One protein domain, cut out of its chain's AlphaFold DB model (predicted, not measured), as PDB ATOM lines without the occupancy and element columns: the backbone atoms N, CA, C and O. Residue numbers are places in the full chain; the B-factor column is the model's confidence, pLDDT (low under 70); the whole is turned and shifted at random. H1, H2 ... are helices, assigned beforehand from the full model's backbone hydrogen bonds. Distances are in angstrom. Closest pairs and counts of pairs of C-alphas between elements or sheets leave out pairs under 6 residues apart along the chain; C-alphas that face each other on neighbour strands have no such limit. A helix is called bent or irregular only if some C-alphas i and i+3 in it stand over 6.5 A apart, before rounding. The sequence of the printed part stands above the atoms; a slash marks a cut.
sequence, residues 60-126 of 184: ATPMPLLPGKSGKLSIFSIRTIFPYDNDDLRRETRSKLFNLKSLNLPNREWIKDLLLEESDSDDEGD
ATOM      1  N   ALA A  60     151.457 164.033 207.476       55.78
ATOM      2  CA  ALA A  60     150.457 165.087 207.404       55.78
ATOM      3  C   ALA A  60     149.577 164.935 208.642       55.78
ATOM      4  O   ALA A  60     148.973 163.877 208.850       55.78
ATOM      5  N   THR A  61     149.648 165.912 209.543       53.16
ATOM      6  CA  THR A  61     149.040 165.762 210.858       53.16
ATOM      7  C   THR A  61     147.538 165.726 210.612       53.16
ATOM      8  O   THR A  61     147.022 166.687 210.037       53.16
ATOM      9  N   PRO A  62     146.817 164.645 210.970       52.56
ATOM     10  CA  PRO A  62     145.367 164.649 210.909       52.56
ATOM     11  C   PRO A  62     144.890 165.553 212.043       52.56
ATOM     12  O   PRO A  62     144.562 165.104 213.138       52.56
ATOM     13  N   MET A  63     144.954 166.857 211.813       50.59
ATOM     14  CA  MET A  63     144.309 167.819 212.677       50.59
ATOM     15  C   MET A  63     142.814 167.747 212.383       50.59
ATOM     16  O   MET A  63     142.439 167.652 211.210       50.59
ATOM     17  N   PRO A  64     141.949 167.787 213.408       49.78
ATOM     18  CA  PRO A  64     140.547 168.045 213.172       49.78
ATOM     19  C   PRO A  64     140.470 169.459 212.599       49.78
ATOM     20  O   PRO A  64     140.537 170.449 213.324       49.78
ATOM     21  N   LEU A  65     140.381 169.556 211.274       52.28
ATOM     22  CA  LEU A  65     139.735 170.709 210.684       52.28
ATOM     23  C   LEU A  65     138.319 170.766 211.255       52.28
ATOM     24  O   LEU A  65     137.739 169.743 211.635       52.28
ATOM     25  N   LEU A  66     137.802 171.986 211.347       54.84
ATOM     26  CA  LEU A  66     136.431 172.277 211.735       54.84
ATOM     27  C   LEU A  66     135.419 171.276 211.132       54.84
ATOM     28  O   LEU A  66     135.665 170.682 210.075       54.84
ATOM     29  N   PRO A  67     134.275 171.069 211.811       43.12
ATOM     30  CA  PRO A  67     133.341 169.993 211.497       43.12
ATOM     31  C   PRO A  67     132.917 170.028 210.023       43.12
ATOM     32  O   PRO A  67     132.256 170.965 209.591       43.12
ATOM     33  N   GLY A  68     133.280 168.987 209.265       51.91
ATOM     34  CA  GLY A  68     132.788 168.772 207.897       51.91
ATOM     35  C   GLY A  68     133.847 168.547 206.812       51.91
ATOM     36  O   GLY A  68     133.479 168.090 205.733       51.91
ATOM     37  N   LYS A  69     135.141 168.794 207.064       52.69
ATOM     38  CA  LYS A  69     136.215 168.530 206.082       52.69
ATOM     39  C   LYS A  69     137.319 167.655 206.674       52.69
ATOM     40  O   LYS A  69     138.186 168.130 207.396       52.69
ATOM     41  N   SER A  70     137.312 166.364 206.347       49.53
ATOM     42  CA  SER A  70     138.417 165.448 206.644       49.53
ATOM     43  C   SER A  70     139.388 165.403 205.461       49.53
ATOM     44  O   SER A  70     139.163 164.716 204.471       49.53
ATOM     45  N   GLY A  71     140.487 166.147 205.563       58.94
ATOM     46  CA  GLY A  71     141.584 166.121 204.596       58.94
ATOM     47  C   GLY A  71     142.926 166.080 205.316       58.94
ATOM     48  O   GLY A  71     143.073 166.653 206.394       58.94
ATOM     49  N   LYS A  72     143.909 165.386 204.740       61.91
ATOM     50  CA  LYS A  72     145.302 165.500 205.187       61.91
ATOM     51  C   LYS A  72     145.823 166.838 204.674       61.91
ATOM     52  O   LYS A  72     145.857 167.037 203.467       61.91
ATOM     53  N   LEU A  73     146.200 167.742 205.569       65.62
ATOM     54  CA  LEU A  73     146.877 168.981 205.196       65.62
ATOM     55  C   LEU A  73     148.332 168.923 205.645       65.62
ATOM     56  O   LEU A  73     148.643 168.389 206.714       65.62
ATOM     57  N   SER A  74     149.220 169.491 204.832       71.38
ATOM     58  CA  SER A  74     150.585 169.765 205.268       71.38
ATOM     59  C   SER A  74     150.551 170.713 206.468       71.38
ATOM     60  O   SER A  74     149.774 171.669 206.497       71.38
ATOM     61  N   ILE A  75     151.428 170.486 207.447       70.25
ATOM     62  CA  ILE A  75     151.616 171.390 208.595       70.25
ATOM     63  C   ILE A  75     152.045 172.803 208.172       70.25
ATOM     64  O   ILE A  75     151.960 173.734 208.966       70.25
ATOM     65  N   PHE A  76     152.519 172.954 206.934       72.50
ATOM     66  CA  PHE A  76     152.930 174.226 206.347       72.50
ATOM     67  C   PHE A  76     151.844 174.869 205.479       72.50
ATOM     68  O   PHE A  76     152.062 175.964 204.966       72.50
ATOM     69  N   SER A  77     150.686 174.221 205.312       76.00
ATOM     70  CA  SER A  77     149.589 174.775 204.519       76.00
ATOM     71  C   SER A  77     149.089 176.082 205.127       76.00
ATOM     72  O   SER A  77     148.909 176.195 206.345       76.00
ATOM     73  N   ILE A  78     148.786 177.061 204.274       77.31
ATOM     74  CA  ILE A  78     148.251 178.356 204.711       77.31
ATOM     75  C   ILE A  78     146.884 178.203 205.398       77.31
ATOM     76  O   ILE A  78     146.519 179.011 206.254       77.31
ATOM     77  N   ARG A  79     146.172 177.109 205.104       77.88
ATOM     78  CA  ARG A  79     144.911 176.718 205.752       77.88
ATOM     79  C   ARG A  79     145.080 176.429 207.245       77.88
ATOM     80  O   ARG A  79     144.121 176.547 207.998       77.88
ATOM     81  N   THR A  80     146.293 176.085 207.692       73.12
ATOM     82  CA  THR A  80     146.601 175.916 209.125       73.12
ATOM     83  C   THR A  80     146.762 177.254 209.849       73.12
ATOM     84  O   THR A  80     146.493 177.345 211.044       73.12
ATOM     85  N   ILE A  81     147.175 178.298 209.126       77.25
ATOM     86  CA  ILE A  81     147.394 179.649 209.657       77.25
ATOM     87  C   ILE A  81     146.076 180.432 209.668       77.25
ATOM     88  O   ILE A  81     145.779 181.126 210.637       77.25
ATOM     89  N   PHE A  82     145.276 180.294 208.608       79.00
ATOM     90  CA  PHE A  82     143.971 180.935 208.461       79.00
ATOM     91  C   PHE A  82     142.879 179.870 208.279       79.00
ATOM     92  O   PHE A  82     142.541 179.536 207.141       79.00
ATOM     93  N   PRO A  83     142.316 179.326 209.374       74.94
ATOM     94  CA  PRO A  83     141.366 178.217 209.329       74.94
ATOM     95  C   PRO A  83     139.946 178.700 208.990       74.94
ATOM     96  O   PRO A  83     139.013 178.499 209.765       74.94
ATOM     97  N   TYR A  84     139.774 179.367 207.848       80.88
ATOM     98  CA  TYR A  84     138.451 179.714 207.326       80.88
ATOM     99  C   TYR A  84     138.022 178.724 206.245       80.88
ATOM    100  O   TYR A  84     138.839 178.255 205.452       80.88
ATOM    101  N   ASP A  85     136.725 178.423 206.211       72.62
ATOM    102  CA  ASP A  85     136.154 177.440 205.289       72.62
ATOM    103  C   ASP A  85     136.007 177.939 203.852       72.62
ATOM    104  O   ASP A  85     135.926 177.118 202.932       72.62
ATOM    105  N   ASN A  86     135.955 179.257 203.671       81.81
ATOM    106  CA  ASN A  86     135.812 179.916 202.386       81.81
ATOM    107  C   ASN A  86     137.099 180.635 201.979       81.81
ATOM    108  O   ASN A  86     137.680 181.422 202.734       81.81
ATOM    109  N   ASP A  87     137.499 180.396 200.735       83.00
ATOM    110  CA  ASP A  87     138.689 181.004 200.145       83.00
ATOM    111  C   ASP A  87     138.574 182.530 200.091       83.00
ATOM    112  O   ASP A  87     139.555 183.229 200.331       83.00
ATOM    113  N   ASP A  88     137.360 183.057 199.920       85.31
ATOM    114  CA  ASP A  88     137.103 184.497 199.926       85.31
ATOM    115  C   ASP A  88     137.430 185.155 201.274       85.31
ATOM    116  O   ASP A  88     138.074 186.201 201.296       85.31
ATOM    117  N   LEU A  89     137.073 184.543 202.413       85.38
ATOM    118  CA  LEU A  89     137.395 185.101 203.735       85.38
ATOM    119  C   LEU A  89     138.881 184.967 204.058       85.38
ATOM    120  O   LEU A  89     139.445 185.855 204.701       85.38
ATOM    121  N   ARG A  90     139.547 183.899 203.592       86.31
ATOM    122  CA  ARG A  90     141.017 183.810 203.672       86.31
ATOM    123  C   ARG A  90     141.669 184.909 202.856       86.31
ATOM    124  O   ARG A  90     142.547 185.603 203.371       86.31
ATOM    125  N   ARG A  91     141.218 185.109 201.619       86.50
ATOM    126  CA  ARG A  91     141.717 186.160 200.730       86.50
ATOM    127  C   ARG A  91     141.472 187.545 201.319       86.50
ATOM    128  O   ARG A  91     142.384 188.368 201.322       86.50
ATOM    129  N   GLU A  92     140.300 187.788 201.897       87.19
ATOM    130  CA  GLU A  92     139.976 189.038 202.585       87.19
ATOM    131  C   GLU A  92     140.876 189.248 203.812       87.19
ATOM    132  O   GLU A  92     141.464 190.316 203.982       87.19
ATOM    133  N   THR A  93     141.056 188.221 204.642       86.00
ATOM    134  CA  THR A  93     141.918 188.297 205.830       86.00
ATOM    135  C   THR A  93     143.367 188.585 205.448       86.00
ATOM    136  O   THR A  93     144.017 189.428 206.064       86.00
ATOM    137  N   ARG A  94     143.869 187.964 204.378       85.44
ATOM    138  CA  ARG A  94     145.207 188.238 203.843       85.44
ATOM    139  C   ARG A  94     145.321 189.622 203.224       85.44
ATOM    140  O   ARG A  94     146.349 190.267 203.400       85.44
ATOM    141  N   SER A  95     144.269 190.118 202.574       86.38
ATOM    142  CA  SER A  95     144.249 191.486 202.046       86.38
ATOM    143  C   SER A  95     144.443 192.529 203.140       86.38
ATOM    144  O   SER A  95     145.080 193.550 202.896       86.38
ATOM    145  N   LYS A  96     144.008 192.236 204.375       86.06
ATOM    146  CA  LYS A  96     144.187 193.149 205.507       86.06
ATOM    147  C   LYS A  96     145.659 193.345 205.881       86.06
ATOM    148  O   LYS A  96     145.999 194.415 206.380       86.06
ATOM    149  N   LEU A  97     146.528 192.377 205.570       85.06
ATOM    150  CA  LEU A  97     147.975 192.435 205.819       85.06
ATOM    151  C   LEU A  97     148.719 193.409 204.895       85.06
ATOM    152  O   LEU A  97     149.875 193.723 205.169       85.06
ATOM    153  N   PHE A  98     148.076 193.871 203.816       86.00
ATOM    154  CA  PHE A  98     148.693 194.705 202.788       86.00
ATOM    155  C   PHE A  98     147.886 195.979 202.534       86.00
ATOM    156  O   PHE A  98     146.683 195.941 202.298       86.00
ATOM    157  N   ASN A  99     148.549 197.129 202.491       84.50
ATOM    158  CA  ASN A  99     147.944 198.401 202.142       84.50
ATOM    159  C   ASN A  99     147.810 198.512 200.621       84.50
ATOM    160  O   ASN A  99     148.676 199.038 199.923       84.50
ATOM    161  N   LEU A 100     146.693 198.003 200.103       82.00
ATOM    162  CA  LEU A 100     146.419 197.951 198.667       82.00
ATOM    163  C   LEU A 100     145.911 199.283 198.082       82.00
ATOM    164  O   LEU A 100     145.690 199.372 196.878       82.00
ATOM    165  N   LYS A 101     145.756 200.345 198.888       79.00
ATOM    166  CA  LYS A 101     145.173 201.630 198.442       79.00
ATOM    167  C   LYS A 101     145.943 202.270 197.283       79.00
ATOM    168  O   LYS A 101     145.344 202.904 196.421       79.00
ATOM    169  N   SER A 102     147.264 202.088 197.248       69.94
ATOM    170  CA  SER A 102     148.152 202.605 196.198       69.94
ATOM    171  C   SER A 102     148.331 201.661 195.004       69.94
ATOM    172  O   SER A 102     149.031 202.013 194.056       69.94
ATOM    173  N   LEU A 103     147.761 200.451 195.055       70.81
ATOM    174  CA  LEU A 103     147.880 199.434 194.004       70.81
ATOM    175  C   LEU A 103     146.709 199.443 193.016       70.81
ATOM    176  O   LEU A 103     146.803 198.757 192.010       70.81
ATOM    177  N   ASN A 104     145.700 200.297 193.229       65.44
ATOM    178  CA  ASN A 104     144.516 200.477 192.372       65.44
ATOM    179  C   ASN A 104     144.813 201.046 190.961       65.44
ATOM    180  O   ASN A 104     143.913 201.547 190.288       65.44
ATOM    181  N   LEU A 105     146.077 201.052 190.521       70.69
ATOM    182  CA  LEU A 105     146.442 201.411 189.153       70.69
ATOM    183  C   LEU A 105     146.439 200.141 188.288       70.69
ATOM    184  O   LEU A 105     147.046 199.147 188.689       70.69
ATOM    185  N   PRO A 106     145.887 200.184 187.063       74.94
ATOM    186  CA  PRO A 106     145.720 199.000 186.213       74.94
ATOM    187  C   PRO A 106     147.033 198.250 185.922       74.94
ATOM    188  O   PRO A 106     147.034 197.035 185.774       74.94
ATOM    189  N   ASN A 107     148.179 198.939 185.933       81.38
ATOM    190  CA  ASN A 107     149.494 198.327 185.697       81.38
ATOM    191  C   ASN A 107     150.064 197.556 186.904       81.38
ATOM    192  O   ASN A 107     151.152 196.987 186.806       81.38
ATOM    193  N   ARG A 108     149.394 197.580 188.063       83.69
ATOM    194  CA  ARG A 108     149.889 196.997 189.322       83.69
ATOM    195  C   ARG A 108     148.936 195.984 189.955       83.69
ATOM    196  O   ARG A 108     149.299 195.407 190.977       83.69
ATOM    197  N   GLU A 109     147.784 195.710 189.344       84.56
ATOM    198  CA  GLU A 109     146.832 194.705 189.846       84.56
ATOM    199  C   GLU A 109     147.459 193.302 189.936       84.56
ATOM    200  O   GLU A 109     147.211 192.589 190.901       84.56
ATOM    201  N   TRP A 110     148.386 192.947 189.037       87.62
ATOM    202  CA  TRP A 110     149.098 191.661 189.108       87.62
ATOM    203  C   TRP A 110     149.887 191.477 190.415       87.62
ATOM    204  O   TRP A 110     150.043 190.354 190.884       87.62
ATOM    205  N   ILE A 111     150.368 192.566 191.030       87.81
ATOM    206  CA  ILE A 111     151.079 192.517 192.319       87.81
ATOM    207  C   ILE A 111     150.097 192.150 193.426       87.81
ATOM    208  O   ILE A 111     150.418 191.366 194.312       87.81
ATOM    209  N   LYS A 112     148.893 192.721 193.381       87.12
ATOM    210  CA  LYS A 112     147.828 192.411 194.332       87.12
ATOM    211  C   LYS A 112     147.383 190.961 194.185       87.12
ATOM    212  O   LYS A 112     147.250 190.288 195.200       87.12
ATOM    213  N   ASP A 113     147.209 190.475 192.960       87.62
ATOM    214  CA  ASP A 113     146.876 189.070 192.725       87.62
ATOM    215  C   ASP A 113     147.989 188.140 193.204       87.62
ATOM    216  O   ASP A 113     147.697 187.220 193.957       87.62
ATOM    217  N   LEU A 114     149.256 188.448 192.914       88.62
ATOM    218  CA  LEU A 114     150.404 187.676 193.396       88.62
ATOM    219  C   LEU A 114     150.502 187.647 194.933       88.62
ATOM    220  O   LEU A 114     150.750 186.602 195.525       88.62
ATOM    221  N   LEU A 115     150.301 188.783 195.609       86.25
ATOM    222  CA  LEU A 115     150.334 188.858 197.079       86.25
ATOM    223  C   LEU A 115     149.173 188.095 197.735       86.25
ATOM    224  O   LEU A 115     149.297 187.630 198.874       86.25
ATOM    225  N   LEU A 116     148.042 187.993 197.032       86.94
ATOM    226  CA  LEU A 116     146.828 187.303 197.465       86.94
ATOM    227  C   LEU A 116     146.715 185.875 196.918       86.94
ATOM    228  O   LEU A 116     145.781 185.166 197.287       86.94
ATOM    229  N   GLU A 117     147.661 185.414 196.109       86.44
ATOM    230  CA  GLU A 117     147.686 184.052 195.582       86.44
ATOM    231  C   GLU A 117     148.107 183.057 196.663       86.44
ATOM    232  O   GLU A 117     148.894 183.369 197.561       86.44
ATOM    233  N   GLU A 118     147.529 181.863 196.628       79.31
ATOM    234  CA  GLU A 118     147.755 180.826 197.630       79.31
ATOM    235  C   GLU A 118     148.651 179.763 197.052       79.31
ATOM    236  O   GLU A 118     148.220 178.934 196.264       79.31
ATOM    237  N   SER A 119     149.909 179.786 197.476       69.31
ATOM    238  CA  SER A 119     150.817 178.677 197.241       69.31
ATOM    239  C   SER A 119     150.693 177.721 198.423       69.31
ATOM    240  O   SER A 119     151.453 177.795 199.388       69.31
ATOM    241  N   ASP A 120     149.666 176.871 198.389       65.44
ATOM    242  CA  ASP A 120     149.729 175.618 199.135       65.44
ATOM    243  C   ASP A 120     150.681 174.710 198.348       65.44
ATOM    244  O   ASP A 120     150.461 174.423 197.174       65.44
ATOM    245  N   SER A 121     151.793 174.322 198.972       56.22
ATOM    246  CA  SER A 121     152.666 173.306 198.392       56.22
ATOM    247  C   SER A 121     151.895 171.988 198.414       56.22
ATOM    248  O   SER A 121     151.676 171.443 199.499       56.22
ATOM    249  N   ASP A 122     151.495 171.478 197.245       55.03
ATOM    250  CA  ASP A 122     150.878 170.151 197.040       55.03
ATOM    251  C   ASP A 122     151.867 168.997 197.320       55.03
ATOM    252  O   ASP A 122     151.797 167.921 196.727       55.03
ATOM    253  N   ASP A 123     152.836 169.215 198.209       52.44
ATOM    254  CA  ASP A 123     153.831 168.209 198.533       52.44
ATOM    255  C   ASP A 123     153.200 167.164 199.462       52.44
ATOM    256  O   ASP A 123     152.739 167.476 200.568       52.44
ATOM    257  N   GLU A 124     153.171 165.912 198.999       53.94
ATOM    258  CA  GLU A 124     152.579 164.714 199.626       53.94
ATOM    259  C   GLU A 124     153.366 164.238 200.873       53.94
ATOM    260  O   GLU A 124     153.515 163.046 201.164       53.94
ATOM    261  N   GLY A 125     153.853 165.201 201.653       55.81
ATOM    262  CA  GLY A 125     154.657 165.028 202.847       55.81
ATOM    263  C   GLY A 125     156.125 165.286 202.558       55.81
ATOM    264  O   GLY A 125     156.821 164.410 202.053       55.81
ATOM    265  N   ASP A 126     156.608 166.456 202.974       61.34
ATOM    266  CA  ASP A 126     158.033 166.765 202.986       61.34
ATOM    267  C   ASP A 126     158.810 165.665 203.729       61.34
ATOM    268  O   ASP A 126     158.591 165.352 204.910       61.34
TER     269      ASP A 126
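This is residues 60 to 126 of the 184 residues of an uncharacterized protein of Diploscapter pachys (UniProt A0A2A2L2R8). With little regular structure, this is a long, loose loop of chain: it runs out through H1 and H2, then folds back through H3, the longest helix, and a tail, residues 117 to 126. The printed part has 67 residues, 24 of them in three named helices, H1, H2, H3 in order, with no named strand: all helix. It is loose, radius of gyration of the C-alphas 14.5 A, spanning 42 by 25 by 15 A.

Find C-alpha 106 at (145.720, 199.000, 186.213); from there H3, residues 106 to 116, runs 16.3 A to C-alpha 116 at (146.828, 187.303, 197.465). It is irregular: C-alphas 107 and 110 are 7.5 A apart. H2 is residues 87 to 95, 12.0 A; H1 is residues 78 to 81.

H3 and H2 only just touch, with 3 pairs of C-alphas within 8 A; the closest are Arg 91 and Leu 116, 6.2 A. Their lines are only just about perpendicular, at 71 degrees. H1 and H3 are apart. Every O i to N i+4 pair is within hydrogen-bond range in H2, 4 of 7 in H3; H1 is too short for one.

The farthest C-alphas, Pro 62 and Leu 105, are 42.7 A apart. The printed part has no cut and no long link; pLDDT is under 70 at residues 60 to 73, 102, 104 and 119 to 126.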